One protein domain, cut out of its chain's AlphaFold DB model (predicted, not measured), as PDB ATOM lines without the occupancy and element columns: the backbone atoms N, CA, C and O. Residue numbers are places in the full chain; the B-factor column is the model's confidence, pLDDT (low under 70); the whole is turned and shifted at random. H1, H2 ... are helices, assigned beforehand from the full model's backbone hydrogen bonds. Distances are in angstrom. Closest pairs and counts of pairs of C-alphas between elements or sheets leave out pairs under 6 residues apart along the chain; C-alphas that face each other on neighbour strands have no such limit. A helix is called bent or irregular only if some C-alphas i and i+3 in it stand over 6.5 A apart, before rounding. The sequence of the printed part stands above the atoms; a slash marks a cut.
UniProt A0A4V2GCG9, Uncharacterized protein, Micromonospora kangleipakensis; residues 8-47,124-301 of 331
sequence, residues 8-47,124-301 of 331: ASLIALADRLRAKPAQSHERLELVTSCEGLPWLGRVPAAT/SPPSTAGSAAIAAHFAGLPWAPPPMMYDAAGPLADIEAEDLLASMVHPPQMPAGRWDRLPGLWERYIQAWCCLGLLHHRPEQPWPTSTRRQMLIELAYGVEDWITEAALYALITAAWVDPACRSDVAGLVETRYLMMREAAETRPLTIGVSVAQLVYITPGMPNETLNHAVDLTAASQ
ATOM      1  N   ALA A   8     -17.195   7.429 -14.624       88.69
ATOM      2  CA  ALA A   8     -15.963   7.026 -15.299       88.69
ATOM      3  C   ALA A   8     -15.257   5.855 -14.587       88.69
ATOM      4  O   ALA A   8     -14.814   4.913 -15.245       88.69
ATOM      5  N   SER A   9     -15.211   5.864 -13.252       90.62
ATOM      6  CA  SER A   9     -14.663   4.783 -12.431       90.62
ATOM      7  C   SER A   9     -15.473   3.494 -12.575       90.62
ATOM      8  O   SER A   9     -14.886   2.417 -12.696       90.62
ATOM      9  N   LEU A  10     -16.808   3.590 -12.627       93.44
ATOM     10  CA  LEU A  10     -17.683   2.430 -12.836       93.44
ATOM     11  C   LEU A  10     -17.521   1.832 -14.242       93.44
ATOM     12  O   LEU A  10     -17.445   0.614 -14.392       93.44
ATOM     13  N   ILE A  11     -17.399   2.679 -15.267       93.94
ATOM     14  CA  ILE A  11     -17.140   2.250 -16.648       93.94
ATOM     15  C   ILE A  11     -15.765   1.581 -16.751       93.94
ATOM     16  O   ILE A  11     -15.636   0.520 -17.359       93.94
ATOM     17  N   ALA A  12     -14.739   2.148 -16.113       93.31
ATOM     18  CA  ALA A  12     -13.408   1.549 -16.071       93.31
ATOM     19  C   ALA A  12     -13.412   0.189 -15.351       93.31
ATOM     20  O   ALA A  12     -12.682  -0.723 -15.741       93.31
ATOM     21  N   LEU A  13     -14.235   0.029 -14.311       93.06
ATOM     22  CA  LEU A  13     -14.432  -1.250 -13.632       93.06
ATOM     23  C   LEU A  13     -15.142  -2.272 -14.533       93.06
ATOM     24  O   LEU A  13     -14.693  -3.415 -14.621       93.06
ATOM     25  N   ALA A  14     -16.172  -1.860 -15.275       93.75
ATOM     26  CA  ALA A  14     -16.813  -2.706 -16.282       93.75
ATOM     27  C   ALA A  14     -15.843  -3.123 -17.406       93.75
ATOM     28  O   ALA A  14     -15.854  -4.276 -17.838       93.75
ATOM     29  N   ASP A  15     -14.945  -2.227 -17.830       94.50
ATOM     30  CA  ASP A  15     -13.899  -2.534 -18.812       94.50
ATOM     31  C   ASP A  15     -12.919  -3.598 -18.308       94.50
ATOM     32  O   ASP A  15     -12.552  -4.505 -19.061       94.50
ATOM     33  N   ARG A  16     -12.533  -3.531 -17.028       93.00
ATOM     34  CA  ARG A  16     -11.706  -4.568 -16.390       93.00
ATOM     35  C   ARG A  16     -12.437  -5.907 -16.321       93.00
ATOM     36  O   ARG A  16     -11.844  -6.921 -16.686       93.00
ATOM     37  N   LEU A  17     -13.713  -5.901 -15.928       91.62
ATOM     38  CA  LEU A  17     -14.550  -7.102 -15.881       91.62
ATOM     39  C   LEU A  17     -14.649  -7.772 -17.259       91.62
ATOM     40  O   LEU A  17     -14.445  -8.979 -17.370       91.62
ATOM     41  N   ARG A  18     -14.884  -6.998 -18.327       90.94
ATOM     42  CA  ARG A  18     -14.923  -7.519 -19.703       90.94
ATOM     43  C   ARG A  18     -13.581  -8.109 -20.135       90.94
ATOM     44  O   ARG A  18     -13.552  -9.154 -20.777       90.94
ATOM     45  N   ALA A  19     -12.472  -7.453 -19.797       90.12
ATOM     46  CA  ALA A  19     -11.138  -7.948 -20.132       90.12
ATOM     47  C   ALA A  19     -10.777  -9.244 -19.379       90.12
ATOM     48  O   ALA A  19      -9.938 -10.009 -19.856       90.12
ATOM     49  N   LYS A  20     -11.385  -9.492 -18.208       88.56
ATOM     50  CA  LYS A  20     -11.114 -10.662 -17.356       88.56
ATOM     51  C   LYS A  20     -12.402 -11.246 -16.734       88.56
ATOM     52  O   LYS A  20     -12.575 -11.182 -15.517       88.56
ATOM     53  N   PRO A  21     -13.271 -11.910 -17.524       80.06
ATOM     54  CA  PRO A  21     -14.603 -12.330 -17.064       80.06
ATOM     55  C   PRO A  21     -14.607 -13.352 -15.917       80.06
ATOM     56  O   PRO A  21     -15.581 -13.454 -15.176       80.06
ATOM     57  N   ALA A  22     -13.526 -14.124 -15.759       77.12
ATOM     58  CA  ALA A  22     -13.411 -15.158 -14.729       77.12
ATOM     59  C   ALA A  22     -13.174 -14.602 -13.310       77.12
ATOM     60  O   ALA A  22     -13.179 -15.369 -12.346       77.12
ATOM     61  N   GLN A  23     -12.930 -13.297 -13.160       75.06
ATOM     62  CA  GLN A  23     -12.605 -12.702 -11.867       75.06
ATOM     63  C   GLN A  23     -13.883 -12.247 -11.145       75.06
ATOM     64  O   GLN A  23     -14.582 -11.323 -11.555       75.06
ATOM     65  N   SER A  24     -14.219 -12.944 -10.056       76.19
ATOM     66  CA  SER A  24     -15.444 -12.706  -9.282       76.19
ATOM     67  C   SER A  24     -15.411 -11.413  -8.462       76.19
ATOM     68  O   SER A  24     -16.472 -10.904  -8.096       76.19
ATOM     69  N   HIS A  25     -14.221 -10.876  -8.180       86.75
ATOM     70  CA  HIS A  25     -14.050  -9.691  -7.343       86.75
ATOM     71  C   HIS A  25     -14.564  -8.423  -8.033       86.75
ATOM     72  O   HIS A  25     -15.398  -7.732  -7.463       86.75
ATOM     73  N   GLU A  26     -14.166  -8.178  -9.281       85.81
ATOM     74  CA  GLU A  26     -14.578  -7.022 -10.085       85.81
ATOM     75  C   GLU A  26     -16.093  -7.015 -10.312       85.81
ATOM     76  O   GLU A  26     -16.733  -5.965 -10.296       85.81
ATOM     77  N   ARG A  27     -16.690  -8.203 -10.483       89.62
ATOM     78  CA  ARG A  27     -18.145  -8.349 -10.604       89.62
ATOM     79  C   ARG A  27     -18.851  -7.916  -9.319       89.62
ATOM     80  O   ARG A  27     -19.833  -7.180  -9.389       89.62
ATOM     81  N   LEU A  28     -18.371  -8.377  -8.163       90.69
ATOM     82  CA  LEU A  28     -18.941  -8.026  -6.860       90.69
ATOM     83  C   LEU A  28     -18.740  -6.543  -6.535       90.69
ATOM     84  O   LEU A  28     -19.667  -5.898  -6.045       90.69
ATOM     85  N   GLU A  29     -17.558  -6.006  -6.827       92.00
ATOM     86  CA  GLU A  29     -17.242  -4.589  -6.671       92.00
ATOM     87  C   GLU A  29     -18.209  -3.739  -7.498       92.00
ATOM     88  O   GLU A  29     -18.873  -2.870  -6.942       92.00
ATOM     89  N   LEU A  30     -18.401  -4.060  -8.785       92.88
ATOM     90  CA  LEU A  30     -19.283  -3.286  -9.661       92.88
ATOM     91  C   LEU A  30     -20.735  -3.306  -9.176       92.88
ATOM     92  O   LEU A  30     -21.390  -2.266  -9.165       92.88
ATOM     93  N   VAL A  31     -21.231  -4.471  -8.753       92.75
ATOM     94  CA  VAL A  31     -22.581  -4.608  -8.183       92.75
ATOM     95  C   VAL A  31     -22.732  -3.756  -6.927       92.75
ATOM     96  O   VAL A  31     -23.707  -3.021  -6.813       92.75
ATOM     97  N   THR A  32     -21.755  -3.813  -6.021       91.69
ATOM     98  CA  THR A  32     -21.780  -3.063  -4.758       91.69
ATOM     99  C   THR A  32     -21.711  -1.555  -5.007       91.69
ATOM    100  O   THR A  32     -22.476  -0.797  -4.421       91.69
ATOM    101  N   SER A  33     -20.844  -1.096  -5.914       92.06
ATOM    102  CA  SER A  33     -20.709   0.328  -6.244       92.06
ATOM    103  C   SER A  33     -21.914   0.896  -6.997       92.06
ATOM    104  O   SER A  33     -22.145   2.100  -6.961       92.06
ATOM    105  N   CYS A  34     -22.678   0.050  -7.687       92.56
ATOM    106  CA  CYS A  34     -23.893   0.457  -8.388       92.56
ATOM    107  C   CYS A  34     -25.155   0.377  -7.519       92.56
ATOM    108  O   CYS A  34     -26.218   0.820  -7.957       92.56
ATOM    109  N   GLU A  35     -25.076  -0.206  -6.321       90.19
ATOM    110  CA  GLU A  35     -26.239  -0.470  -5.478       90.19
ATOM    111  C   GLU A  35     -27.026   0.818  -5.181       90.19
ATOM    112  O   GLU A  35     -26.478   1.845  -4.787       90.19
ATOM    113  N   GLY A  36     -28.343   0.777  -5.408       86.69
ATOM    114  CA  GLY A  36     -29.240   1.913  -5.168       86.69
ATOM    115  C   GLY A  36     -29.139   3.065  -6.178       86.69
ATOM    116  O   GLY A  36     -30.015   3.937  -6.171       86.69
ATOM    117  N   LEU A  37     -28.155   3.061  -7.081       90.62
ATOM    118  CA  LEU A  37     -28.024   4.088  -8.111       90.62
ATOM    119  C   LEU A  37     -29.074   3.885  -9.223       90.62
ATOM    120  O   LEU A  37     -29.226   2.764  -9.728       90.62
ATOM    121  N   PRO A  38     -29.809   4.943  -9.619       92.62
ATOM    122  CA  PRO A  38     -30.669   4.952 -10.798       92.62
ATOM    123  C   PRO A  38     -30.032   4.303 -12.029       92.62
ATOM    124  O   PRO A  38     -28.898   4.613 -12.380       92.62
ATOM    125  N   TRP A  39     -30.770   3.394 -12.663       95.31
ATOM    126  CA  TRP A  39     -30.396   2.608 -13.845       95.31
ATOM    127  C   TRP A  39     -29.205   1.650 -13.682       95.31
ATOM    128  O   TRP A  39     -29.119   0.684 -14.431       95.31
ATOM    129  N   LEU A  40     -28.351   1.819 -12.673       93.75
ATOM    130  CA  LEU A  40     -27.198   0.946 -12.417       93.75
ATOM    131  C   LEU A  40     -27.483  -0.159 -11.388       93.75
ATOM    132  O   LEU A  40     -27.001  -1.276 -11.533       93.75
ATOM    133  N   GLY A  41     -28.260   0.136 -10.347       91.88
ATOM    134  CA  GLY A  41     -28.633  -0.821  -9.294       91.88
ATOM    135  C   GLY A  41     -30.133  -0.898  -9.034       91.88
ATOM    136  O   GLY A  41     -30.595  -1.788  -8.325       91.88
ATOM    137  N   ARG A  42     -30.918   0.008  -9.626       92.56
ATOM    138  CA  ARG A  42     -32.386  -0.029  -9.602       92.56
ATOM    139  C   ARG A  42     -32.985   0.670 -10.816       92.56
ATOM    140  O   ARG A  42     -32.408   1.622 -11.329       92.56
ATOM    141  N   VAL A  43     -34.201   0.292 -11.188       92.31
ATOM    142  CA  VAL A  43     -35.030   1.111 -12.086       92.31
ATOM    143  C   VAL A  43     -35.571   2.312 -11.293       92.31
ATOM    144  O   VAL A  43     -36.083   2.110 -10.184       92.31
ATOM    145  N   PRO A  44     -35.465   3.556 -11.795       91.69
ATOM    146  CA  PRO A  44     -36.070   4.710 -11.133       91.69
ATOM    147  C   PRO A  44     -37.587   4.575 -11.039       91.69
ATOM    148  O   PRO A  44     -38.233   4.043 -11.947       91.69
ATOM    149  N   ALA A  45     -38.155   5.063  -9.936       89.56
ATOM    150  CA  ALA A  45     -39.601   5.134  -9.779       89.56
ATOM    151  C   ALA A  45     -40.188   6.176 -10.742       89.56
ATOM    152  O   ALA A  45     -39.527   7.151 -11.091       89.56
ATOM    153  N   ALA A  46     -41.438   5.966 -11.143       92.56
ATOM    154  CA  ALA A  46     -42.196   6.946 -11.906       92.56
ATOM    155  C   ALA A  46     -42.432   8.223 -11.082       92.56
ATOM    156  O   ALA A  46     -42.726   8.160  -9.884       92.56
ATOM    157  N   THR A  47     -42.319   9.380 -11.730       91.44
ATOM    158  CA  THR A  47     -42.418  10.703 -11.090       91.44
ATOM    159  C   THR A  47     -43.699  11.443 -11.469       91.44
ATOM    160  O   THR A  47     -44.005  12.479 -10.863       91.44
ATOM    161  N   SER A 124     -50.938  -4.365 -31.687       97.56
ATOM    162  CA  SER A 124     -51.740  -5.479 -31.179       97.56
ATOM    163  C   SER A 124     -51.094  -6.072 -29.919       97.56
ATOM    164  O   SER A 124     -49.877  -5.960 -29.761       97.56
ATOM    165  N   PRO A 125     -51.869  -6.710 -29.024       97.88
ATOM    166  CA  PRO A 125     -51.303  -7.464 -27.908       97.88
ATOM    167  C   PRO A 125     -50.280  -8.514 -28.377       97.88
ATOM    168  O   PRO A 125     -50.461  -9.064 -29.469       97.88
ATOM    169  N   PRO A 126     -49.245  -8.816 -27.568       97.69
ATOM    170  CA  PRO A 126     -48.286  -9.870 -27.883       97.69
ATOM    171  C   PRO A 126     -48.981 -11.231 -27.967       97.69
ATOM    172  O   PRO A 126     -50.060 -11.446 -27.398       97.69
ATOM    173  N   SER A 127     -48.334 -12.181 -28.632       97.50
ATOM    174  CA  SER A 127     -48.758 -13.573 -28.625       97.50
ATOM    175  C   SER A 127     -48.810 -14.118 -27.191       97.50
ATOM    176  O   SER A 127     -48.065 -13.697 -26.300       97.50
ATOM    177  N   THR A 128     -49.687 -15.096 -26.940       95.50
ATOM    178  CA  THR A 128     -49.779 -15.735 -25.615       95.50
ATOM    179  C   THR A 128     -48.457 -16.387 -25.208       95.50
ATOM    180  O   THR A 128     -48.086 -16.333 -24.037       95.50
ATOM    181  N   ALA A 129     -47.733 -16.973 -26.168       93.88
ATOM    182  CA  ALA A 129     -46.435 -17.594 -25.929       93.88
ATOM    183  C   ALA A 129     -45.366 -16.549 -25.573       93.88
ATOM    184  O   ALA A 129     -44.690 -16.707 -24.557       93.88
ATOM    185  N   GLY A 130     -45.274 -15.461 -26.343       93.69
ATOM    186  CA  GLY A 130     -44.357 -14.354 -26.073       93.69
ATOM    187  C   GLY A 130     -44.631 -13.711 -24.718       93.69
ATOM    188  O   GLY A 130     -43.733 -13.613 -23.885       93.69
ATOM    189  N   SER A 131     -45.893 -13.381 -24.427       93.44
ATOM    190  CA  SER A 131     -46.279 -12.815 -23.128       93.44
ATOM    191  C   SER A 131     -45.912 -13.728 -21.952       93.44
ATOM    192  O   SER A 131     -45.398 -13.244 -20.941       93.44
ATOM    193  N   ALA A 132     -46.127 -15.041 -22.078       90.94
ATOM    194  CA  ALA A 132     -45.777 -16.005 -21.039       90.94
ATOM    195  C   ALA A 132     -44.256 -16.154 -20.862       90.94
ATOM    196  O   ALA A 132     -43.786 -16.199 -19.726       90.94
ATOM    197  N   ALA A 133     -43.489 -16.195 -21.957       91.06
ATOM    198  CA  ALA A 133     -42.029 -16.283 -21.921       91.06
ATOM    199  C   ALA A 133     -41.410 -15.055 -21.234       91.06
ATOM    200  O   ALA A 133     -40.590 -15.191 -20.324       91.06
ATOM    201  N   ILE A 134     -41.889 -13.865 -21.600       91.38
ATOM    202  CA  ILE A 134     -41.522 -12.585 -20.990       91.38
ATOM    203  C   ILE A 134     -41.855 -12.599 -19.488       91.38
ATOM    204  O   ILE A 134     -40.987 -12.356 -18.652       91.38
ATOM    205  N   ALA A 135     -43.088 -12.960 -19.111       88.62
ATOM    206  CA  ALA A 135     -43.501 -13.018 -17.707       88.62
ATOM    207  C   ALA A 135     -42.650 -13.994 -16.872       88.62
ATOM    208  O   ALA A 135     -42.256 -13.672 -15.747       88.62
ATOM    209  N   ALA A 136     -42.351 -15.173 -17.424       84.38
ATOM    210  CA  ALA A 136     -41.553 -16.199 -16.762       84.38
ATOM    211  C   ALA A 136     -40.109 -15.741 -16.518       84.38
ATOM    212  O   ALA A 136     -39.549 -16.034 -15.461       84.38
ATOM    213  N   HIS A 137     -39.528 -14.983 -17.451       85.12
ATOM    214  CA  HIS A 137     -38.168 -14.464 -17.322       85.12
ATOM    215  C   HIS A 137     -38.020 -13.502 -16.127       85.12
ATOM    216  O   HIS A 137     -36.997 -13.497 -15.447       85.12
ATOM    217  N   PHE A 138     -39.054 -12.719 -15.805       78.50
ATOM    218  CA  PHE A 138     -38.946 -11.613 -14.842       78.50
ATOM    219  C   PHE A 138     -39.327 -11.939 -13.401       78.50
ATOM    220  O   PHE A 138     -39.091 -11.117 -12.512       78.50
ATOM    221  N   ALA A 139     -39.892 -13.118 -13.134       65.69
ATOM    222  CA  ALA A 139     -40.481 -13.456 -11.837       65.69
ATOM    223  C   ALA A 139     -39.497 -13.459 -10.640       65.69
ATOM    224  O   ALA A 139     -39.932 -13.593  -9.497       65.69
ATOM    225  N   GLY A 140     -38.191 -13.263 -10.853       67.25
ATOM    226  CA  GLY A 140     -37.209 -13.216  -9.766       67.25
ATOM    227  C   GLY A 140     -35.905 -12.476 -10.053       67.25
ATOM    228  O   GLY A 140     -35.012 -12.527  -9.208       67.25
ATOM    229  N   LEU A 141     -35.763 -11.794 -11.193       78.12
ATOM    230  CA  LEU A 141     -34.493 -11.147 -11.521       78.12
ATOM    231  C   LEU A 141     -34.303  -9.864 -10.685       78.12
ATOM    232  O   LEU A 141     -35.213  -9.029 -10.603       78.12
ATOM    233  N   PRO A 142     -33.163  -9.705  -9.988       84.06
ATOM    234  CA  PRO A 142     -32.781  -8.421  -9.423       84.06
ATOM    235  C   PRO A 142     -32.341  -7.479 -10.546       84.06
ATOM    236  O   PRO A 142     -31.878  -7.918 -11.597       84.06
ATOM    237  N   TRP A 143     -32.480  -6.173 -10.324       91.38
ATOM    238  CA  TRP A 143     -31.791  -5.205 -11.175       91.38
ATOM    239  C   TRP A 143     -30.294  -5.221 -10.847       91.38
ATOM    240  O   TRP A 143     -29.921  -5.390  -9.686       91.38
ATOM    241  N   ALA A 144     -29.450  -5.074 -11.861       93.75
ATOM    242  CA  ALA A 144     -28.000  -5.166 -11.753       93.75
ATOM    243  C   ALA A 144     -27.325  -4.149 -12.697       93.75
ATOM    244  O   ALA A 144     -28.017  -3.519 -13.500       93.75
ATOM    245  N   PRO A 145     -25.989  -3.995 -12.639       95.25
ATOM    246  CA  PRO A 145     -25.267  -3.112 -13.553       95.25
ATOM    247  C   PRO A 145     -25.403  -3.535 -15.023       95.25
ATOM    248  O   PRO A 145     -25.601  -4.728 -15.292       95.25
ATOM    249  N   PRO A 146     -25.224  -2.607 -15.987       96.88
ATOM    250  CA  PRO A 146     -25.518  -2.854 -17.400       96.88
ATOM    251  C   PRO A 146     -24.893  -4.127 -17.996       96.88
ATOM    252  O   PRO A 146     -25.629  -4.868 -18.645       96.88
ATOM    253  N   PRO A 147     -23.612  -4.482 -17.746       96.12
ATOM    254  CA  PRO A 147     -23.051  -5.727 -18.281       96.12
ATOM    255  C   PRO A 147     -23.780  -6.987 -17.794       96.12
ATOM    256  O   PRO A 147     -24.015  -7.913 -18.560       96.12
ATOM    257  N   MET A 148     -24.199  -7.012 -16.528       95.12
ATOM    258  CA  MET A 148     -24.913  -8.152 -15.951       95.12
ATOM    259  C   MET A 148     -26.351  -8.224 -16.461       95.12
ATOM    260  O   MET A 148     -26.874  -9.320 -16.649       95.12
ATOM    261  N   MET A 149     -26.980  -7.069 -16.678       95.44
ATOM    262  CA  MET A 149     -28.311  -6.985 -17.280       95.44
ATOM    263  C   MET A 149     -28.288  -7.426 -18.742       95.44
ATOM    264  O   MET A 149     -29.190  -8.140 -19.170       95.44
ATOM    265  N   TYR A 150     -27.236  -7.062 -19.481       96.56
ATOM    266  CA  TYR A 150     -26.994  -7.561 -20.830       96.56
ATOM    267  C   TYR A 150     -26.898  -9.089 -20.834       96.56
ATOM    268  O   TYR A 150     -27.685  -9.730 -21.521       96.56
ATOM    269  N   ASP A 151     -26.022  -9.682 -20.018       94.38
ATOM    270  CA  ASP A 151     -25.877 -11.144 -19.940       94.38
ATOM    271  C   ASP A 151     -27.204 -11.837 -19.592       94.38
ATOM    272  O   ASP A 151     -27.587 -12.832 -20.207       94.38
ATOM    273  N   ALA A 152     -27.927 -11.294 -18.610       94.50
ATOM    274  CA  ALA A 152     -29.188 -11.858 -18.146       94.50
ATOM    275  C   ALA A 152     -30.310 -11.761 -19.192       94.50
ATOM    276  O   ALA A 152     -31.201 -12.603 -19.178       94.50
ATOM    277  N   ALA A 153     -30.251 -10.791 -20.111       95.56
ATOM    278  CA  ALA A 153     -31.244 -10.609 -21.170       95.56
ATOM    279  C   ALA A 153     -31.056 -11.566 -22.356       95.56
ATOM    280  O   ALA A 153     -31.936 -11.631 -23.209       95.56
ATOM    281  N   GLY A 154     -29.954 -12.327 -22.411       94.31
ATOM    282  CA  GLY A 154     -29.660 -13.252 -23.510       94.31
ATOM    283  C   GLY A 154     -30.819 -14.189 -23.892       94.31
ATOM    284  O   GLY A 154     -31.138 -14.275 -25.074       94.31
ATOM    285  N   PRO A 155     -31.525 -14.834 -22.938       93.25
ATOM    286  CA  PRO A 155     -32.678 -15.687 -23.247       93.25
ATOM    287  C   PRO A 155     -33.871 -14.969 -23.898       93.25
ATOM    288  O   PRO A 155     -34.750 -15.631 -24.437       93.25
ATOM    289  N   LEU A 156     -33.945 -13.633 -23.839       94.31
ATOM    290  CA  LEU A 156     -35.005 -12.868 -24.506       94.31
ATOM    291  C   LEU A 156     -34.782 -12.758 -26.020       94.31
ATOM    292  O   LEU A 156     -35.710 -12.376 -26.723       94.31
ATOM    293  N   ALA A 157     -33.593 -13.107 -26.524       93.00
ATOM    294  CA  ALA A 157     -33.281 -13.103 -27.955       93.00
ATOM    295  C   ALA A 157     -34.118 -14.108 -28.766       93.00
ATOM    296  O   ALA A 157     -34.282 -13.935 -29.970       93.00
ATOM    297  N   ASP A 158     -34.629 -15.151 -28.100       93.69
ATOM    298  CA  ASP A 158     -35.468 -16.193 -28.700       93.69
ATOM    299  C   ASP A 158     -36.948 -15.779 -28.805       93.69
ATOM    300  O   ASP A 158     -37.770 -16.518 -29.346       93.69
ATOM    301  N   ILE A 159     -37.316 -14.617 -28.258       96.25
ATOM    302  CA  ILE A 159     -38.670 -14.066 -28.332       96.25
ATOM    303  C   ILE A 159     -38.749 -13.172 -29.563       96.25
ATOM    304  O   ILE A 159     -37.863 -12.356 -29.781       96.25
ATOM    305  N   GLU A 160     -39.813 -13.287 -30.360       96.56
ATOM    306  CA  GLU A 160     -39.987 -12.446 -31.548       96.56
ATOM    307  C   GLU A 160     -39.977 -10.950 -31.193       96.56
ATOM    308  O   GLU A 160     -40.542 -10.517 -30.180       96.56
ATOM    309  N   ALA A 161     -39.353 -10.139 -32.052       97.50
ATOM    310  CA  ALA A 161     -39.183  -8.708 -31.796       97.50
ATOM    311  C   ALA A 161     -40.541  -8.000 -31.668       97.50
ATOM    312  O   ALA A 161     -40.705  -7.100 -30.843       97.50
ATOM    313  N   GLU A 162     -41.533  -8.431 -32.446       97.88
ATOM    314  CA  GLU A 162     -42.909  -7.949 -32.395       97.88
ATOM    315  C   GLU A 162     -43.558  -8.198 -31.027       97.88
ATOM    316  O   GLU A 162     -44.247  -7.315 -30.518       97.88
ATOM    317  N   ASP A 163     -43.303  -9.351 -30.401       98.25
ATOM    318  CA  ASP A 163     -43.825  -9.671 -29.069       98.25
ATOM    319  C   ASP A 163     -43.141  -8.836 -27.977       98.25
ATOM    320  O   ASP A 163     -43.813  -8.357 -27.056       98.25
ATOM    321  N   LEU A 164     -41.826  -8.600 -28.090       98.12
ATOM    322  CA  LEU A 164     -41.104  -7.680 -27.201       98.12
ATOM    323  C   LEU A 164     -41.640  -6.246 -27.321       98.12
ATOM    324  O   LEU A 164     -41.904  -5.604 -26.305       98.12
ATOM    325  N   LEU A 165     -41.843  -5.750 -28.545       98.50
ATOM    326  CA  LEU A 165     -42.393  -4.416 -28.804       98.50
ATOM    327  C   LEU A 165     -43.827  -4.288 -28.282       98.50
ATOM    328  O   LEU A 165     -44.139  -3.335 -27.568       98.50
ATOM    329  N   ALA A 166     -44.690  -5.259 -28.584       98.44
ATOM    330  CA  ALA A 166     -46.075  -5.269 -28.124       98.44
ATOM    331  C   ALA A 166     -46.171  -5.305 -26.591       98.44
ATOM    332  O   ALA A 166     -47.028  -4.637 -26.010       98.44
ATOM    333  N   SER A 167     -45.259  -6.012 -25.918       98.00
ATOM    334  CA  SER A 167     -45.237  -6.117 -24.454       98.00
ATOM    335  C   SER A 167     -44.845  -4.818 -23.745       98.00
ATOM    336  O   SER A 167     -45.155  -4.650 -22.567       98.00
ATOM    337  N   MET A 168     -44.226  -3.856 -24.438       98.12
ATOM    338  CA  MET A 168     -43.934  -2.533 -23.865       98.12
ATOM    339  C   MET A 168     -45.201  -1.703 -23.612       98.12
ATOM    340  O   MET A 168     -45.216  -0.872 -22.702       98.12
ATOM    341  N   VAL A 169     -46.256  -1.931 -24.401       98.12
ATOM    342  CA  VAL A 169     -47.552  -1.231 -24.306       98.12
ATOM    343  C   VAL A 169     -48.686  -2.139 -23.809       98.12
ATOM    344  O   VAL A 169     -49.691  -1.652 -23.289       98.12
ATOM    345  N   HIS A 170     -48.486  -3.458 -23.869       97.12
ATOM    346  CA  HIS A 170     -49.331  -4.503 -23.281       97.12
ATOM    347  C   HIS A 170     -48.497  -5.396 -22.346       97.12
ATOM    348  O   HIS A 170     -48.263  -6.565 -22.659       97.12
ATOM    349  N   PRO A 171     -48.008  -4.868 -21.211       94.69
ATOM    350  CA  PRO A 171     -47.154  -5.628 -20.308       94.69
ATOM    351  C   PRO A 171     -47.867  -6.888 -19.805       94.69
ATOM    352  O   PRO A 171     -49.084  -6.856 -19.577       94.69
ATOM    353  N   PRO A 172     -47.124  -7.990 -19.592       92.94
ATOM    354  CA  PRO A 172     -47.694  -9.209 -19.043       92.94
ATOM    355  C   PRO A 172     -48.305  -8.968 -17.663       92.94
ATOM    356  O   PRO A 172     -47.992  -7.991 -16.971       92.94
ATOM    357  N   GLN A 173     -49.161  -9.903 -17.249       88.44
ATOM    358  CA  GLN A 173     -49.797  -9.868 -15.939       88.44
ATOM    359  C   GLN A 173     -48.746  -9.706 -14.836       88.44
ATOM    360  O   GLN A 173     -47.812 -10.501 -14.720       88.44
ATOM    361  N   MET A 174     -48.931  -8.676 -14.013       87.19
ATOM    362  CA  MET A 174     -48.049  -8.392 -12.892       87.19
ATOM    363  C   MET A 174     -48.119  -9.536 -11.864       87.19
ATOM    364  O   MET A 174     -49.227  -9.900 -11.446       87.19
ATOM    365  N   PRO A 175     -46.974 -10.106 -11.438       83.62
ATOM    366  CA  PRO A 175     -46.938 -11.064 -10.343       83.62
ATOM    367  C   PRO A 175     -47.410 -10.416  -9.038       83.62
ATOM    368  O   PRO A 175     -47.152  -9.238  -8.795       83.62
ATOM    369  N   ALA A 176     -48.038 -11.190  -8.154       80.25
ATOM    370  CA  ALA A 176     -48.395 -10.702  -6.823       80.25
ATOM    371  C   ALA A 176     -47.142 -10.344  -5.997       80.25
ATOM    372  O   ALA A 176     -46.106 -11.007  -6.106       80.25
ATOM    373  N   GLY A 177     -47.238  -9.337  -5.120       78.62
ATOM    374  CA  GLY A 177     -46.221  -9.069  -4.099       78.62
ATOM    375  C   GLY A 177     -45.601  -7.676  -4.186       78.62
ATOM    376  O   GLY A 177     -46.282  -6.672  -4.004       78.62
ATOM    377  N   ARG A 178     -44.272  -7.593  -4.374       73.75
ATOM    378  CA  ARG A 178     -43.521  -6.321  -4.242       73.75
ATOM    379  C   ARG A 178     -43.994  -5.220  -5.197       73.75
ATOM    380  O   ARG A 178     -43.850  -4.043  -4.884       73.75
ATOM    381  N   TRP A 179     -44.554  -5.611  -6.335       78.06
ATOM    382  CA  TRP A 179     -44.992  -4.717  -7.402       78.06
ATOM    383  C   TRP A 179     -46.243  -3.920  -7.024       78.06
ATOM    384  O   TRP A 179     -46.391  -2.777  -7.443       78.06
ATOM    385  N   ASP A 180     -47.082  -4.463  -6.134       73.50
ATOM    386  CA  ASP A 180     -48.341  -3.829  -5.734       73.50
ATOM    387  C   ASP A 180     -48.147  -2.511  -4.965       73.50
ATOM    388  O   ASP A 180     -49.049  -1.675  -4.879       73.50
ATOM    389  N   ARG A 181     -46.957  -2.329  -4.381       77.06
ATOM    390  CA  ARG A 181     -46.611  -1.182  -3.533       77.06
ATOM    391  C   ARG A 181     -45.983  -0.023  -4.303       77.06
ATOM    392  O   ARG A 181     -45.857   1.059  -3.741       77.06
ATOM    393  N   LEU A 182     -45.574  -0.248  -5.551       83.81
ATOM    394  CA  LEU A 182     -44.853   0.724  -6.374       83.81
ATOM    395  C   LEU A 182     -45.494   0.783  -7.771       83.81
ATOM    396  O   LEU A 182     -44.956   0.189  -8.709       83.81
ATOM    397  N   PRO A 183     -46.651   1.464  -7.922       88.00
ATOM    398  CA  PRO A 183     -47.327   1.580  -9.212       88.00
ATOM    399  C   PRO A 183     -46.383   2.120 -10.296       88.00
ATOM    400  O   PRO A 183     -45.594   3.028 -10.039       88.00
ATOM    401  N   GLY A 184     -46.433   1.540 -11.496       91.88
ATOM    402  CA  GLY A 184     -45.563   1.906 -12.618       91.88
ATOM    403  C   GLY A 184     -44.185   1.243 -12.614       91.88
ATOM    404  O   GLY A 184     -43.540   1.193 -13.662       91.88
ATOM    405  N   LEU A 185     -43.708   0.693 -11.486       91.50
ATOM    406  CA  LEU A 185     -42.403   0.026 -11.462       91.50
ATOM    407  C   LEU A 185     -42.404  -1.232 -12.336       91.50
ATOM    408  O   LEU A 185     -41.416  -1.474 -13.021       91.50
ATOM    409  N   TRP A 186     -43.490  -2.014 -12.329       92.31
ATOM    410  CA  TRP A 186     -43.611  -3.199 -13.182       92.31
ATOM    411  C   TRP A 186     -43.501  -2.825 -14.658       92.31
ATOM    412  O   TRP A 186     -42.672  -3.384 -15.367       92.31
ATOM    413  N   GLU A 187     -44.268  -1.836 -15.107       94.62
ATOM    414  CA  GLU A 187     -44.265  -1.379 -16.493       94.62
ATOM    415  C   GLU A 187     -42.880  -0.897 -16.937       94.62
ATOM    416  O   GLU A 187     -42.368  -1.368 -17.952       94.62
ATOM    417  N   ARG A 188     -42.223  -0.047 -16.137       95.62
ATOM    418  CA  ARG A 188     -40.857   0.431 -16.425       95.62
ATOM    419  C   ARG A 188     -39.848  -0.718 -16.477       95.62
ATOM    420  O   ARG A 188     -38.971  -0.738 -17.338       95.62
ATOM    421  N   TYR A 189     -39.991  -1.694 -15.580       93.75
ATOM    422  CA  TYR A 189     -39.152  -2.891 -15.536       93.75
ATOM    423  C   TYR A 189     -39.315  -3.727 -16.813       93.75
ATOM    424  O   TYR A 189     -38.322  -4.045 -17.465       93.75
ATOM    425  N   ILE A 190     -40.559  -4.017 -17.216       95.06
ATOM    426  CA  ILE A 190     -40.880  -4.740 -18.456       95.06
ATOM    427  C   ILE A 190     -40.305  -4.025 -19.674       95.06
ATOM    428  O   ILE A 190     -39.657  -4.659 -20.502       95.06
ATOM    429  N   GLN A 191     -40.516  -2.716 -19.782       97.81
ATOM    430  CA  GLN A 191     -40.077  -1.936 -20.936       97.81
ATOM    431  C   GLN A 191     -38.556  -1.962 -21.095       97.81
ATOM    432  O   GLN A 191     -38.058  -2.182 -22.201       97.81
ATOM    433  N   ALA A 192     -37.816  -1.808 -19.993       97.56
ATOM    434  CA  ALA A 192     -36.360  -1.863 -20.014       97.56
ATOM    435  C   ALA A 192     -35.840  -3.250 -20.412       97.56
ATOM    436  O   ALA A 192     -34.961  -3.350 -21.268       97.56
ATOM    437  N   TRP A 193     -36.425  -4.324 -19.879       96.62
ATOM    438  CA  TRP A 193     -36.055  -5.675 -20.290       96.62
ATOM    439  C   TRP A 193     -36.424  -5.999 -21.733       96.62
ATOM    440  O   TRP A 193     -35.636  -6.643 -22.415       96.62
ATOM    441  N   CYS A 194     -37.573  -5.539 -22.229       97.94
ATOM    442  CA  CYS A 194     -37.927  -5.720 -23.634       97.94
ATOM    443  C   CYS A 194     -36.910  -5.011 -24.541       97.94
ATOM    444  O   CYS A 194     -36.483  -5.584 -25.538       97.94
ATOM    445  N   CYS A 195     -36.442  -3.811 -24.168       98.62
ATOM    446  CA  CYS A 195     -35.381  -3.115 -24.905       98.62
ATOM    447  C   CYS A 195     -34.034  -3.856 -24.833       98.62
ATOM    448  O   CYS A 195     -33.321  -3.925 -25.832       98.62
ATOM    449  N   LEU A 196     -33.686  -4.451 -23.688       97.94
ATOM    450  CA  LEU A 196     -32.505  -5.317 -23.581       97.94
ATOM    451  C   LEU A 196     -32.650  -6.599 -24.416       97.94
ATOM    452  O   LEU A 196     -31.676  -7.036 -25.017       97.94
ATOM    453  N   GLY A 197     -33.850  -7.174 -24.504       97.56
ATOM    454  CA  GLY A 197     -34.148  -8.280 -25.414       97.56
ATOM    455  C   GLY A 197     -33.914  -7.875 -26.867       97.56
ATOM    456  O   GLY A 197     -33.135  -8.524 -27.555       97.56
ATOM    457  N   LEU A 198     -34.465  -6.728 -27.298       98.44
ATOM    458  CA  LEU A 198     -34.226  -6.150 -28.630       98.44
ATOM    459  C   LEU A 198     -32.735  -5.949 -28.926       98.44
ATOM    460  O   LEU A 198     -32.304  -6.163 -30.057       98.44
ATOM    461  N   LEU A 199     -31.937  -5.580 -27.922       98.44
ATOM    462  CA  LEU A 199     -30.488  -5.443 -28.053       98.44
ATOM    463  C   LEU A 199     -29.777  -6.776 -28.366       98.44
ATOM    464  O   LEU A 199     -28.700  -6.754 -28.957       98.44
ATOM    465  N   HIS A 200     -30.369  -7.925 -28.041       97.19
ATOM    466  CA  HIS A 200     -29.838  -9.242 -28.412       97.19
ATOM    467  C   HIS A 200     -30.337  -9.761 -29.762       97.19
ATOM    468  O   HIS A 200     -29.857 -10.794 -30.220       97.19
ATOM    469  N   HIS A 201     -31.250  -9.067 -30.450       95.25
ATOM    470  CA  HIS A 201     -31.715  -9.533 -31.756       95.25
ATOM    471  C   HIS A 201     -30.627  -9.428 -32.827       95.25
ATOM    472  O   HIS A 201     -30.000  -8.377 -33.018       95.25
ATOM    473  N   ARG A 202     -30.487 -10.512 -33.601       92.25
ATOM    474  CA  ARG A 202     -29.590 -10.605 -34.764       92.25
ATOM    475  C   ARG A 202     -28.155 -10.168 -34.413       92.25
ATOM    476  O   ARG A 202     -27.644  -9.223 -35.032       92.25
ATOM    477  N   PRO A 203     -27.520 -10.767 -33.377       92.06
ATOM    478  CA  PRO A 203     -26.229 -10.335 -32.830       92.06
ATOM    479  C   PRO A 203     -25.120 -10.287 -33.893       92.06
ATOM    480  O   PRO A 203     -24.239  -9.430 -33.818       92.06
ATOM    481  N   GLU A 204     -25.222 -11.127 -34.924       94.00
ATOM    482  CA  GLU A 204     -24.310 -11.233 -36.063       94.00
ATOM    483  C   GLU A 204     -24.249  -9.983 -36.954       94.00
ATOM    484  O   GLU A 204     -23.275  -9.796 -37.683       94.00
ATOM    485  N   GLN A 205     -25.264  -9.114 -36.912       96.25
ATOM    486  CA  GLN A 205     -25.257  -7.879 -37.692       96.25
ATOM    487  C   GLN A 205     -24.264  -6.860 -37.103       96.25
ATOM    488  O   GLN A 205     -24.309  -6.602 -35.894       96.25
ATOM    489  N   PRO A 206     -23.415  -6.215 -37.932       96.38
ATOM    490  CA  PRO A 206     -22.543  -5.137 -37.475       96.38
ATOM    491  C   PRO A 206     -23.344  -3.997 -36.844       96.38
ATOM    492  O   PRO A 206     -24.334  -3.550 -37.425       96.38
ATOM    493  N   TRP A 207     -22.895  -3.493 -35.687       97.06
ATOM    494  CA  TRP A 207     -23.621  -2.486 -34.902       97.06
ATOM    495  C   TRP A 207     -24.169  -1.308 -35.728       97.06
ATOM    496  O   TRP A 207     -25.385  -1.094 -35.665       97.06
ATOM    497  N   PRO A 208     -23.362  -0.592 -36.549       96.44
ATOM    498  CA  PRO A 208     -23.806   0.646 -37.197       96.44
ATOM    499  C   PRO A 208     -25.029   0.475 -38.105       96.44
ATOM    500  O   PRO A 208     -25.843   1.389 -38.221       96.44
ATOM    501  N   THR A 209     -25.171  -0.703 -38.713       96.19
ATOM    502  CA  THR A 209     -26.238  -1.044 -39.665       96.19
ATOM    503  C   THR A 209     -27.186  -2.115 -39.125       96.19
ATOM    504  O   THR A 209     -27.950  -2.701 -39.888       96.19
ATOM    505  N   SER A 210     -27.105  -2.436 -37.832       97.88
ATOM    506  CA  SER A 210     -27.885  -3.524 -37.245       97.88
ATOM    507  C   SER A 210     -29.350  -3.137 -37.038       97.88
ATOM    508  O   SER A 210     -29.679  -2.019 -36.637       97.88
ATOM    509  N   THR A 211     -30.233  -4.117 -37.236       97.31
ATOM    510  CA  THR A 211     -31.676  -3.984 -36.986       97.31
ATOM    511  C   THR A 211     -31.929  -3.632 -35.518       97.31
ATOM    512  O   THR A 211     -32.725  -2.744 -35.230       97.31
ATOM    513  N   ARG A 212     -31.208  -4.277 -34.584       97.38
ATOM    514  CA  ARG A 212     -31.316  -4.015 -33.138       97.38
ATOM    515  C   ARG A 212     -31.056  -2.554 -32.780       97.38
ATOM    516  O   ARG A 212     -31.851  -1.943 -32.072       97.38
ATOM    517  N   ARG A 213     -29.986  -1.966 -33.326       98.31
ATOM    518  CA  ARG A 213     -29.650  -0.555 -33.124       98.31
ATOM    519  C   ARG A 213     -30.746   0.342 -33.687       98.31
ATOM    520  O   ARG A 213     -31.167   1.276 -33.013       98.31
ATOM    521  N   GLN A 214     -31.213   0.056 -34.901       98.31
ATOM    522  CA  GLN A 214     -32.243   0.867 -35.542       98.31
ATOM    523  C   GLN A 214     -33.563   0.859 -34.757       98.31
ATOM    524  O   GLN A 214     -34.081   1.933 -34.467       98.31
ATOM    525  N   MET A 215     -34.054  -0.310 -34.330       98.50
ATOM    526  CA  MET A 215     -35.271  -0.403 -33.510       98.50
ATOM    527  C   MET A 215     -35.141   0.398 -32.209       98.50
ATOM    528  O   MET A 215     -36.037   1.160 -31.860       98.50
ATOM    529  N   LEU A 216     -34.007   0.288 -31.508       98.75
ATOM    530  CA  LEU A 216     -33.771   1.043 -30.274       98.75
ATOM    531  C   LEU A 216     -33.713   2.561 -30.507       98.75
ATOM    532  O   LEU A 216     -34.216   3.323 -29.683       98.75
ATOM    533  N   ILE A 217     -33.154   3.018 -31.632       98.75
ATOM    534  CA  ILE A 217     -33.168   4.441 -32.006       98.75
ATOM    535  C   ILE A 217     -34.594   4.915 -32.287       98.75
ATOM    536  O   ILE A 217     -34.973   5.988 -31.825       98.75
ATOM    537  N   GLU A 218     -35.391   4.136 -33.016       98.56
ATOM    538  CA  GLU A 218     -36.784   4.483 -33.309       98.56
ATOM    539  C   GLU A 218     -37.617   4.618 -32.026       98.56
ATOM    540  O   GLU A 218     -38.412   5.548 -31.909       98.56
ATOM    541  N   LEU A 219     -37.373   3.769 -31.024       98.75
ATOM    542  CA  LEU A 219     -38.002   3.882 -29.705       98.75
ATOM    543  C   LEU A 219     -37.491   5.094 -28.912       98.75
ATOM    544  O   LEU A 219     -38.290   5.849 -28.360       98.75
ATOM    545  N   ALA A 220     -36.174   5.327 -28.882       98.69
ATOM    546  CA  ALA A 220     -35.571   6.447 -28.154       98.69
ATOM    547  C   ALA A 220     -35.968   7.823 -28.725       98.69
ATOM    548  O   ALA A 220     -36.023   8.808 -27.987       98.69
ATOM    549  N   TYR A 221     -36.255   7.899 -30.027       98.50
ATOM    550  CA  TYR A 221     -36.699   9.108 -30.735       98.50
ATOM    551  C   TYR A 221     -38.201   9.103 -31.059       98.50
ATOM    552  O   TYR A 221     -38.673   9.947 -31.827       98.50
ATOM    553  N   GLY A 222     -38.953   8.175 -30.464       97.25
ATOM    554  CA  GLY A 222     -40.406   8.158 -30.504       97.25
ATOM    555  C   GLY A 222     -41.024   9.274 -29.656       97.25
ATOM    556  O   GLY A 222     -40.393  10.286 -29.341       97.25
ATOM    557  N   VAL A 223     -42.289   9.086 -29.289       96.38
ATOM    558  CA  VAL A 223     -42.979   9.987 -28.354       96.38
ATOM    559  C   VAL A 223     -42.318   9.932 -26.978       96.38
ATOM    560  O   VAL A 223     -41.750   8.906 -26.600       96.38
ATOM    561  N   GLU A 224     -42.383  11.029 -26.228       96.56
ATOM    562  CA  GLU A 224     -41.843  11.060 -24.867       96.56
ATOM    563  C   GLU A 224     -42.603  10.073 -23.984       96.56
ATOM    564  O   GLU A 224     -43.817  10.179 -23.812       96.56
ATOM    565  N   ASP A 225     -41.887   9.069 -23.480       98.12
ATOM    566  CA  ASP A 225     -42.478   7.968 -22.733       98.12
ATOM    567  C   ASP A 225     -41.445   7.219 -21.891       98.12
ATOM    568  O   ASP A 225     -40.244   7.325 -22.136       98.12
ATOM    569  N   TRP A 226     -41.898   6.379 -20.963       98.62
ATOM    570  CA  TRP A 226     -41.014   5.458 -20.238       98.62
ATOM    571  C   TRP A 226     -40.262   4.499 -21.177       98.62
ATOM    572  O   TRP A 226     -39.114   4.138 -20.915       98.62
ATOM    573  N   ILE A 227     -40.856   4.173 -22.332       98.69
ATOM    574  CA  ILE A 227     -40.204   3.423 -23.415       98.69
ATOM    575  C   ILE A 227     -38.987   4.180 -23.979       98.69
ATOM    576  O   ILE A 227     -37.990   3.545 -24.324       98.69
ATOM    577  N   THR A 228     -39.018   5.520 -24.030       98.69
ATOM    578  CA  THR A 228     -37.850   6.323 -24.442       98.69
ATOM    579  C   THR A 228     -36.674   6.060 -23.501       98.69
ATOM    580  O   THR A 228     -35.563   5.794 -23.954       98.69
ATOM    581  N   GLU A 229     -36.914   6.104 -22.190       98.69
ATOM    582  CA  GLU A 229     -35.880   5.883 -21.175       98.69
ATOM    583  C   GLU A 229     -35.321   4.456 -21.247       98.69
ATOM    584  O   GLU A 229     -34.108   4.257 -21.240       98.69
ATOM    585  N   ALA A 230     -36.205   3.465 -21.391       98.81
ATOM    586  CA  ALA A 230     -35.845   2.061 -21.560       98.81
ATOM    587  C   ALA A 230     -34.962   1.816 -22.800       98.81
ATOM    588  O   ALA A 230     -33.969   1.088 -22.725       98.81
ATOM    589  N   ALA A 231     -35.289   2.448 -23.929       98.88
ATOM    590  CA  ALA A 231     -34.520   2.327 -25.162       98.88
ATOM    591  C   ALA A 231     -33.141   2.993 -25.049       98.88
ATOM    592  O   ALA A 231     -32.136   2.406 -25.451       98.88
ATOM    593  N   LEU A 232     -33.075   4.184 -24.442       98.88
ATOM    594  CA  LEU A 232     -31.810   4.856 -24.133       98.88
ATOM    595  C   LEU A 232     -30.944   4.000 -23.201       98.88
ATOM    596  O   LEU A 232     -29.757   3.828 -23.466       98.88
ATOM    597  N   TYR A 233     -31.531   3.394 -22.166       98.88
ATOM    598  CA  TYR A 233     -30.822   2.475 -21.276       98.88
ATOM    599  C   TYR A 233     -30.236   1.263 -22.019       98.88
ATOM    600  O   TYR A 233     -29.088   0.891 -21.773       98.88
ATOM    601  N   ALA A 234     -30.969   0.667 -22.963       98.81
ATOM    602  CA  ALA A 234     -30.449  -0.433 -23.777       98.81
ATOM    603  C   ALA A 234     -29.304   0.020 -24.707       98.81
ATOM    604  O   ALA A 234     -28.278  -0.654 -24.782       98.81
ATOM    605  N   LEU A 235     -29.413   1.188 -25.351       98.88
ATOM    606  CA  LEU A 235     -28.310   1.768 -26.135       98.88
ATOM    607  C   LEU A 235     -27.066   2.000 -25.263       98.88
ATOM    608  O   LEU A 235     -25.961   1.608 -25.634       98.88
ATOM    609  N   ILE A 236     -27.243   2.571 -24.070       98.81
ATOM    610  CA  ILE A 236     -26.167   2.773 -23.090       98.81
ATOM    611  C   ILE A 236     -25.557   1.436 -22.681       98.81
ATOM    612  O   ILE A 236     -24.336   1.301 -22.658       98.81
ATOM    613  N   THR A 237     -26.384   0.423 -22.435       98.69
ATOM    614  CA  THR A 237     -25.921  -0.928 -22.113       98.69
ATOM    615  C   THR A 237     -25.012  -1.481 -23.214       98.69
ATOM    616  O   THR A 237     -23.954  -2.023 -22.895       98.69
ATOM    617  N   ALA A 238     -25.335  -1.253 -24.495       98.44
ATOM    618  CA  ALA A 238     -24.462  -1.609 -25.617       98.44
ATOM    619  C   ALA A 238     -23.069  -0.952 -25.512       98.44
ATOM    620  O   ALA A 238     -22.055  -1.617 -25.699       98.44
ATOM    621  N   ALA A 239     -22.996   0.331 -25.139       98.44
ATOM    622  CA  ALA A 239     -21.736   1.064 -24.950       98.44
ATOM    623  C   ALA A 239     -20.931   0.644 -23.702       98.44
ATOM    624  O   ALA A 239     -19.707   0.836 -23.646       98.44
ATOM    625  N   TRP A 240     -21.602   0.081 -22.693       97.81
ATOM    626  CA  TRP A 240     -20.950  -0.528 -21.531       97.81
ATOM    627  C   TRP A 240     -20.285  -1.858 -21.894       97.81
ATOM    628  O   TRP A 240     -19.152  -2.109 -21.476       97.81
ATOM    629  N   VAL A 241     -20.957  -2.696 -22.689       96.69
ATOM    630  CA  VAL A 241     -20.445  -4.026 -23.057       96.69
ATOM    631  C   VAL A 241     -19.484  -3.998 -24.245       96.69
ATOM    632  O   VAL A 241     -18.529  -4.771 -24.256       96.69
ATOM    633  N   ASP A 242     -19.657  -3.073 -25.189       96.06
ATOM    634  CA  ASP A 242     -18.816  -2.936 -26.378       96.06
ATOM    635  C   ASP A 242     -18.277  -1.497 -26.530       96.06
ATOM    636  O   ASP A 242     -19.026  -0.575 -26.874       96.06
ATOM    637  N   PRO A 243     -16.960  -1.276 -26.325       96.25
ATOM    638  CA  PRO A 243     -16.334   0.028 -26.510       96.25
ATOM    639  C   PRO A 243     -16.513   0.627 -27.907       96.25
ATOM    640  O   PRO A 243     -16.509   1.853 -28.031       96.25
ATOM    641  N   ALA A 244     -16.688  -0.198 -28.945       95.88
ATOM    642  CA  ALA A 244     -16.899   0.283 -30.308       95.88
ATOM    643  C   ALA A 244     -18.235   1.035 -30.463       95.88
ATOM    644  O   ALA A 244     -18.355   1.896 -31.334       95.88
ATOM    645  N   CYS A 245     -19.215   0.774 -29.589       97.81
ATOM    646  CA  CYS A 245     -20.514   1.447 -29.603       97.81
ATOM    647  C   CYS A 245     -20.492   2.838 -28.941       97.81
ATOM    648  O   CYS A 245     -21.415   3.624 -29.146       97.81
ATOM    649  N   ARG A 246     -19.462   3.175 -28.147       98.00
ATOM    650  CA  ARG A 246     -19.478   4.335 -27.228       98.00
ATOM    651  C   ARG A 246     -19.710   5.671 -27.909       98.00
ATOM    652  O   ARG A 246     -20.602   6.402 -27.504       98.00
ATOM    653  N   SER A 247     -18.925   5.982 -28.941       98.25
ATOM    654  CA  SER A 247     -19.022   7.280 -29.621       98.25
ATOM    655  C   SER A 247     -20.395   7.487 -30.258       98.25
ATOM    656  O   SER A 247     -20.933   8.588 -30.224       98.25
ATOM    657  N   ASP A 248     -20.947   6.430 -30.844       98.69
ATOM    658  CA  ASP A 248     -22.250   6.463 -31.498       98.69
ATOM    659  C   ASP A 248     -23.386   6.619 -30.476       98.69
ATOM    660  O   ASP A 248     -24.222   7.515 -30.587       98.69
ATOM    661  N   VAL A 249     -23.373   5.798 -29.424       98.81
ATOM    662  CA  VAL A 249     -24.364   5.853 -28.344       98.81
ATOM    663  C   VAL A 249     -24.309   7.186 -27.597       98.81
ATOM    664  O   VAL A 249     -25.363   7.767 -27.352       98.81
ATOM    665  N   ALA A 250     -23.119   7.705 -27.279       98.75
ATOM    666  CA  ALA A 250     -22.969   9.006 -26.627       98.75
ATOM    667  C   ALA A 250     -23.618  10.125 -27.452       98.75
ATOM    668  O   ALA A 250     -24.424  10.875 -26.910       98.75
ATOM    669  N   GLY A 251     -23.364  10.173 -28.766       98.69
ATOM    670  CA  GLY A 251     -23.984  11.163 -29.651       98.69
ATOM    671  C   GLY A 251     -25.510  11.027 -29.744       98.69
ATOM    672  O   GLY A 251     -26.225  12.032 -29.757       98.69
ATOM    673  N   LEU A 252     -26.035   9.795 -29.763       98.69
ATOM    674  CA  LEU A 252     -27.481   9.537 -29.769       98.69
ATOM    675  C   LEU A 252     -28.159   9.979 -28.466       98.69
ATOM    676  O   LEU A 252     -29.235  10.578 -28.526       98.69
ATOM    677  N   VAL A 253     -27.552   9.681 -27.315       98.81
ATOM    678  CA  VAL A 253     -28.075  10.056 -25.994       98.81
ATOM    679  C   VAL A 253     -27.983  11.568 -25.793       98.81
ATOM    680  O   VAL A 253     -28.967  12.182 -25.386       98.81
ATOM    681  N   GLU A 254     -26.848  12.181 -26.138       98.69
ATOM    682  CA  GLU A 254     -26.637  13.629 -26.051       98.69
ATOM    683  C   GLU A 254     -27.660  14.392 -26.893       98.69
ATOM    684  O   GLU A 254     -28.356  15.265 -26.381       98.69
ATOM    685  N   THR A 255     -27.823  14.013 -28.163       98.56
ATOM    686  CA  THR A 255     -28.795  14.656 -29.059       98.56
ATOM    687  C   THR A 255     -30.208  14.585 -28.479       98.56
ATOM    688  O   THR A 255     -30.922  15.588 -28.452       98.56
ATOM    689  N   ARG A 256     -30.618  13.414 -27.969       98.19
ATOM    690  CA  ARG A 256     -31.947  13.247 -27.369       98.19
ATOM    691  C   ARG A 256     -32.108  14.092 -26.105       98.19
ATOM    692  O   ARG A 256     -33.161  14.701 -25.922       98.19
ATOM    693  N   TYR A 257     -31.081  14.146 -25.263       98.19
ATOM    694  CA  TYR A 257     -31.088  14.944 -24.044       98.19
ATOM    695  C   TYR A 257     -31.181  16.445 -24.326       98.19
ATOM    696  O   TYR A 257     -31.986  17.128 -23.700       98.19
ATOM    697  N   LEU A 258     -30.419  16.959 -25.294       97.25
ATOM    698  CA  LEU A 258     -30.456  18.376 -25.664       97.25
ATOM    699  C   LEU A 258     -31.823  18.786 -26.227       97.25
ATOM    700  O   LEU A 258     -32.338  19.833 -25.844       97.25
ATOM    701  N   MET A 259     -32.451  17.935 -27.047       96.88
ATOM    702  CA  MET A 259     -33.820  18.160 -27.539       96.88
ATOM    703  C   MET A 259     -34.847  18.204 -26.399       96.88
ATOM    704  O   MET A 259     -35.764  19.020 -26.416       96.88
ATOM    705  N   MET A 260     -34.702  17.333 -25.395       95.88
ATOM    706  CA  MET A 260     -35.531  17.403 -24.192       95.88
ATOM    707  C   MET A 260     -35.257  18.691 -23.423       95.88
ATOM    708  O   MET A 260     -36.187  19.375 -23.029       95.88
ATOM    709  N   ARG A 261     -33.995  19.072 -23.240       94.94
ATOM    710  CA  ARG A 261     -33.651  20.294 -22.517       94.94
ATOM    711  C   ARG A 261     -34.279  21.537 -23.154       94.94
ATOM    712  O   ARG A 261     -34.840  22.343 -22.428       94.94
ATOM    713  N   GLU A 262     -34.252  21.636 -24.480       95.25
ATOM    714  CA  GLU A 262     -34.940  22.694 -25.227       95.25
ATOM    715  C   GLU A 262     -36.460  22.666 -24.985       95.25
ATOM    716  O   GLU A 262     -37.061  23.684 -24.656       95.25
ATOM    717  N   ALA A 263     -37.095  21.490 -25.051       95.19
ATOM    718  CA  ALA A 263     -38.526  21.358 -24.760       95.19
ATOM    719  C   ALA A 263     -38.895  21.723 -23.306       95.19
ATOM    720  O   ALA A 263     -40.011  22.174 -23.046       95.19
ATOM    721  N   ALA A 264     -37.968  21.540 -22.361       93.69
ATOM    722  CA  ALA A 264     -38.161  21.862 -20.947       93.69
ATOM    723  C   ALA A 264     -38.325  23.370 -20.691       93.69
ATOM    724  O   ALA A 264     -38.866  23.760 -19.658       93.69
ATOM    725  N   GLU A 265     -37.858  24.217 -21.614       93.62
ATOM    726  CA  GLU A 265     -37.954  25.677 -21.502       93.62
ATOM    727  C   GLU A 265     -39.396  26.176 -21.669       93.62
ATOM    728  O   GLU A 265     -39.755  27.243 -21.173       93.62
ATOM    729  N   THR A 266     -40.237  25.397 -22.350       93.81
ATOM    730  CA  THR A 266     -41.591  25.799 -22.751       93.81
ATOM    731  C   THR A 266     -42.689  24.921 -22.160       93.81
ATOM    732  O   THR A 266     -43.851  25.332 -22.153       93.81
ATOM    733  N   ARG A 267     -42.360  23.726 -21.648       93.94
ATOM    734  CA  ARG A 267     -43.316  22.835 -20.970       93.94
ATOM    735  C   ARG A 267     -42.646  21.874 -19.977       93.94
ATOM    736  O   ARG A 267     -41.460  21.582 -20.102       93.94
ATOM    737  N   PRO A 268     -43.401  21.310 -19.015       91.38
ATOM    738  CA  PRO A 268     -42.885  20.271 -18.124       91.38
ATOM    739  C   PRO A 268     -42.458  18.988 -18.856       91.38
ATOM    740  O   PRO A 268     -43.077  18.582 -19.842       91.38
ATOM    741  N   LEU A 269     -41.438  18.312 -18.311       91.69
ATOM    742  CA  LEU A 269     -40.953  17.001 -18.759       91.69
ATOM    743  C   LEU A 269     -40.900  16.014 -17.602       91.69
ATOM    744  O   LEU A 269     -40.034  16.115 -16.734       91.69
ATOM    745  N   THR A 270     -41.786  15.020 -17.604       92.12
ATOM    746  CA  THR A 270     -41.863  14.065 -16.486       92.12
ATOM    747  C   THR A 270     -40.692  13.080 -16.473       92.12
ATOM    748  O   THR A 270     -40.212  12.715 -15.403       92.12
ATOM    749  N   ILE A 271     -40.144  12.736 -17.644       95.06
ATOM    750  CA  ILE A 271     -39.012  11.800 -17.777       95.06
ATOM    751  C   ILE A 271     -37.630  12.479 -17.769       95.06
ATOM    752  O   ILE A 271     -36.608  11.795 -17.800       95.06
ATOM    753  N   GLY A 272     -37.571  13.815 -17.712       94.38
ATOM    754  CA  GLY A 272     -36.330  14.580 -17.907       94.38
ATOM    755  C   GLY A 272     -35.226  14.258 -16.893       94.38
ATOM    756  O   GLY A 272     -34.068  14.090 -17.275       94.38
ATOM    757  N   VAL A 273     -35.579  14.099 -15.612       93.62
ATOM    758  CA  VAL A 273     -34.613  13.755 -14.550       93.62
ATOM    759  C   VAL A 273     -34.017  12.365 -14.771       93.62
ATOM    760  O   VAL A 273     -32.810  12.175 -14.644       93.62
ATOM    761  N   SER A 274     -34.842  11.396 -15.157       95.88
ATOM    762  CA  SER A 274     -34.377  10.034 -15.410       95.88
ATOM    763  C   SER A 274     -33.514   9.943 -16.672       95.88
ATOM    764  O   SER A 274     -32.506   9.237 -16.685       95.88
ATOM    765  N   VAL A 275     -33.810  10.732 -17.710       97.44
ATOM    766  CA  VAL A 275     -32.914  10.848 -18.870       97.44
ATOM    767  C   VAL A 275     -31.588  11.515 -18.492       97.44
ATOM    768  O   VAL A 275     -30.544  11.075 -18.962       97.44
ATOM    769  N   ALA A 276     -31.572  12.501 -17.592       96.06
ATOM    770  CA  ALA A 276     -30.316  13.049 -17.072       96.06
ATOM    771  C   ALA A 276     -29.500  12.012 -16.275       96.06
ATOM    772  O   ALA A 276     -28.279  11.951 -16.415       96.06
ATOM    773  N   GLN A 277     -30.157  11.130 -15.511       95.31
ATOM    774  CA  GLN A 277     -29.488   9.987 -14.874       95.31
ATOM    775  C   GLN A 277     -28.863   9.047 -15.922       95.31
ATOM    776  O   GLN A 277     -27.748   8.568 -15.729       95.31
ATOM    777  N   LEU A 278     -29.534   8.822 -17.058       97.88
ATOM    778  CA  LEU A 278     -28.992   8.041 -18.176       97.88
ATOM    779  C   LEU A 278     -27.787   8.726 -18.843       97.88
ATOM    780  O   LEU A 278     -26.779   8.068 -19.103       97.88
ATOM    781  N   VAL A 279     -27.844  10.043 -19.061       97.69
ATOM    782  CA  VAL A 279     -26.711  10.843 -19.569       97.69
ATOM    783  C   VAL A 279     -25.483  10.662 -18.681       97.69
ATOM    784  O   VAL A 279     -24.403  10.376 -19.193       97.69
ATOM    785  N   TYR A 280     -25.661  10.748 -17.359       93.75
ATOM    786  CA  TYR A 280     -24.577  10.595 -16.389       93.75
ATOM    787  C   TYR A 280     -23.837   9.258 -16.527       93.75
ATOM    788  O   TYR A 280     -22.612   9.208 -16.432       93.75
ATOM    789  N   ILE A 281     -24.567   8.170 -16.787       95.62
ATOM    790  CA  ILE A 281     -23.992   6.823 -16.894       95.62
ATOM    791  C   ILE A 281     -23.569   6.448 -18.322       95.62
ATOM    792  O   ILE A 281     -23.178   5.304 -18.557       95.62
ATOM    793  N   THR A 282     -23.656   7.366 -19.288       98.19
ATOM    794  CA  THR A 282     -23.340   7.082 -20.694       98.19
ATOM    795  C   THR A 282     -21.828   7.140 -20.943       98.19
ATOM    796  O   THR A 282     -21.219   8.200 -20.781       98.19
ATOM    797  N   PRO A 283     -21.182   6.042 -21.385       97.69
ATOM    798  CA  PRO A 283     -19.756   6.064 -21.683       97.69
ATOM    799  C   PRO A 283     -19.417   7.009 -22.838       97.69
ATOM    800  O   PRO A 283     -20.004   6.914 -23.911       97.69
ATOM    801  N   GLY A 284     -18.418   7.872 -22.635       95.31
ATOM    802  CA  GLY A 284     -17.950   8.815 -23.657       95.31
ATOM    803  C   GLY A 284     -18.791  10.088 -23.794       95.31
ATOM    804  O   GLY A 284     -18.582  10.833 -24.747       95.31
ATOM    805  N   MET A 285     -19.717  10.346 -22.865       97.44
ATOM    806  CA  MET A 285     -20.498  11.584 -22.842       97.44
ATOM    807  C   MET A 285     -19.590  12.820 -22.652       97.44
ATOM    808  O   MET A 285     -18.715  12.790 -21.780       97.44
ATOM    809  N   PRO A 286     -19.780  13.912 -23.418       95.12
ATOM    810  CA  PRO A 286     -19.029  15.150 -23.222       95.12
ATOM    811  C   PRO A 286     -19.232  15.764 -21.829       95.12
ATOM    812  O   PRO A 286     -20.340  15.782 -21.294       95.12
ATOM    813  N   ASN A 287     -18.160  16.326 -21.257       92.44
ATOM    814  CA  ASN A 287     -18.173  16.897 -19.902       92.44
ATOM    815  C   ASN A 287     -19.201  18.022 -19.724       92.44
ATOM    816  O   ASN A 287     -19.793  18.139 -18.657       92.44
ATOM    817  N   GLU A 288     -19.422  18.843 -20.753       94.12
ATOM    818  CA  GLU A 288     -20.423  19.915 -20.713       94.12
ATOM    819  C   GLU A 288     -21.830  19.350 -20.471       94.12
ATOM    820  O   GLU A 288     -22.532  19.768 -19.548       94.12
ATOM    821  N   THR A 289     -22.201  18.334 -21.248       95.38
ATOM    822  CA  THR A 289     -23.487  17.645 -21.142       95.38
ATOM    823  C   THR A 289     -23.609  16.874 -19.822       95.38
ATOM    824  O   THR A 289     -24.665  16.918 -19.186       95.38
ATOM    825  N   LEU A 290     -22.526  16.237 -19.355       92.19
ATOM    826  CA  LEU A 290     -22.478  15.581 -18.042       92.19
ATOM    827  C   LEU A 290     -22.729  16.558 -16.893       92.19
ATOM    828  O   LEU A 290     -23.559  16.272 -16.033       92.19
ATOM    829  N   ASN A 291     -22.046  17.705 -16.876       90.50
ATOM    830  CA  ASN A 291     -22.189  18.695 -15.808       90.50
ATOM    831  C   ASN A 291     -23.633  19.198 -15.713       90.50
ATOM    832  O   ASN A 291     -24.209  19.222 -14.631       90.50
ATOM    833  N   HIS A 292     -24.258  19.486 -16.857       91.31
ATOM    834  CA  HIS A 292     -25.657  19.901 -16.881       91.31
ATOM    835  C   HIS A 292     -26.608  18.806 -16.350       91.31
ATOM    836  O   HIS A 292     -27.564  19.092 -15.626       91.31
ATOM    837  N   ALA A 293     -26.358  17.537 -16.685       90.56
ATOM    838  CA  ALA A 293     -27.142  16.421 -16.156       90.56
ATOM    839  C   ALA A 293     -26.961  16.238 -14.637       90.56
ATOM    840  O   ALA A 293     -27.931  15.947 -13.931       90.56
ATOM    841  N   VAL A 294     -25.746  16.448 -14.122       87.38
ATOM    842  CA  VAL A 294     -25.460  16.444 -12.679       87.38
ATOM    843  C   VAL A 294     -26.229  17.558 -11.974       87.38
ATOM    844  O   VAL A 294     -26.905  17.282 -10.986       87.38
ATOM    845  N   ASP A 295     -26.211  18.779 -12.504       85.38
ATOM    846  CA  ASP A 295     -26.922  19.911 -11.901       85.38
ATOM    847  C   ASP A 295     -28.433  19.648 -11.808       85.38
ATOM    848  O   ASP A 295     -29.051  19.869 -10.762       85.38
ATOM    849  N   LEU A 296     -29.028  19.090 -12.870       84.88
ATOM    850  CA  LEU A 296     -30.453  18.751 -12.888       84.88
ATOM    851  C   LEU A 296     -30.812  17.654 -11.872       84.88
ATOM    852  O   LEU A 296     -31.845  17.735 -11.206       84.88
ATOM    853  N   THR A 297     -29.976  16.622 -11.751       83.06
ATOM    854  CA  THR A 297     -30.224  15.488 -10.841       83.06
ATOM    855  C   THR A 297     -29.926  15.817  -9.376       83.06
ATOM    856  O   THR A 297     -30.586  15.284  -8.478       83.06
ATOM    857  N   ALA A 298     -28.995  16.736  -9.113       77.56
ATOM    858  CA  ALA A 298     -28.750  17.282  -7.782       77.56
ATOM    859  C   ALA A 298     -29.925  18.157  -7.314       77.56
ATOM    860  O   ALA A 298     -30.382  18.029  -6.176       77.56
ATOM    861  N   ALA A 299     -30.468  18.996  -8.204       62.94
ATOM    862  CA  ALA A 299     -31.623  19.845  -7.906       62.94
ATOM    863  C   ALA A 299     -32.887  19.039  -7.558       62.94
ATOM    864  O   ALA A 299     -33.691  19.482  -6.736       62.94
ATOM    865  N   SER A 300     -33.059  17.844  -8.135       61.62
ATOM    866  CA  SER A 300     -34.191  16.959  -7.834       61.62
ATOM    867  C   SER A 300     -34.016  16.126  -6.557       61.62
ATOM    868  O   SER A 300     -34.945  15.421  -6.172       61.62
ATOM    869  N   GLN A 301     -32.859  16.205  -5.883       63.31
ATOM    870  CA  GLN A 301     -32.469  15.334  -4.761       63.31
ATOM    871  C   GLN A 301     -32.460  13.835  -5.113       63.31
ATOM    872  O   GLN A 301     -32.446  12.983  -4.224       63.31
TER     873      GLN A 301
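What this domain is: This is residues 8 to 47 and 124 to 301 of the 331 residues of an uncharacterized protein of Micromonospora kangleipakensis (UniProt A0A4V2GCG9). A rounded globule of helices is built round H9, which runs through the middle with H4 and H7 on one side and H10 and H11 on the other. H8 packs on H7 and H9, H12 covers H11, H5 packs on H7 with H3 beyond it, and the hairpin of H1 and H2 sits at one end of H9, its turn, residues 19 to 24, sticking out. The printed part has 218 residues with twelve named helices, H1 to H12 in order, and no named strand, so its class is all helix. It is compact, with a radius of gyration of the C-alphas of 16.6 A and spans of 48 by 46 by 38 A.

How they stand to each other: H1, residues 8 to 19, and H2, residues 24 to 34, form a helical hairpin at a shallow tilt of 25 degrees; their closest C-alphas, Leu 17 and Glu 26, are 5.8 A apart. H3, residues 128 to 138, touches H5, residues 161 to 169, closest at the C-alphas of Gly 130 and Asp 163, 5.6 A. H4, residues 146 to 158, is irregular, C-alphas 152 and 155 being 7.3 A apart. H6, residues 178 to 181, is close to but not clearly touching H7, residues 185 to 199. H7 touches H5 at a shallow tilt of 19 degrees, opposite ways, closest at the C-alphas of Met 168 and Gln 191, 4.9 A. With residues 193 to 198 alone H7 touches H4, about perpendicular at 75 degrees, closest at the C-alphas of Leu 156 and Gly 197, 4.8 A. H8, residues 211 to 220, and H9, residues 226 to 241, form a hairpin, closest at the C-alphas of Ala 220 and Thr 228, 4.4 A. H9 is the hub, touching six helices, among them H7 at a steep tilt of 46 degrees, closest at the C-alphas of Ala 192 and Ala 230, 4.2 A. H10, residues 243 to 264, irregular with C-alphas 244 and 247 at 7.3 A, and H11, residues 272 to 280, both touch H9. H12, residues 287 to 299, touches H11 and is apart from H9. Every O i to N i+4 pair is within hydrogen-bond range in H1, H2, H3, H7, H8, H9, H11 and H12; H4 has 4 of 9, beside 8 of 10 O i to N i+3 pairs, H5 4 of 5 and H10 16 of 18.

Where its parts are: H1 begins at C-alpha 8 (-15.963, 7.026, -15.299). From first to last C-alpha H10 is 31.4 A long, H9 22.8 A and H7 21.1 A. H12 ends at C-alpha 299 (-31.623, 19.845, -7.906).

The domain as a whole: The C-alphas farthest apart, Ala 22 and Thr 266, are 50.4 A apart. Residues 48 to 123 are not printed, and C-alphas 47 and 124 are 27.4 A apart across the cut. The link from H7 to H8 is long. Residues 139 to 140 and 299 to 301 have pLDDT under 70.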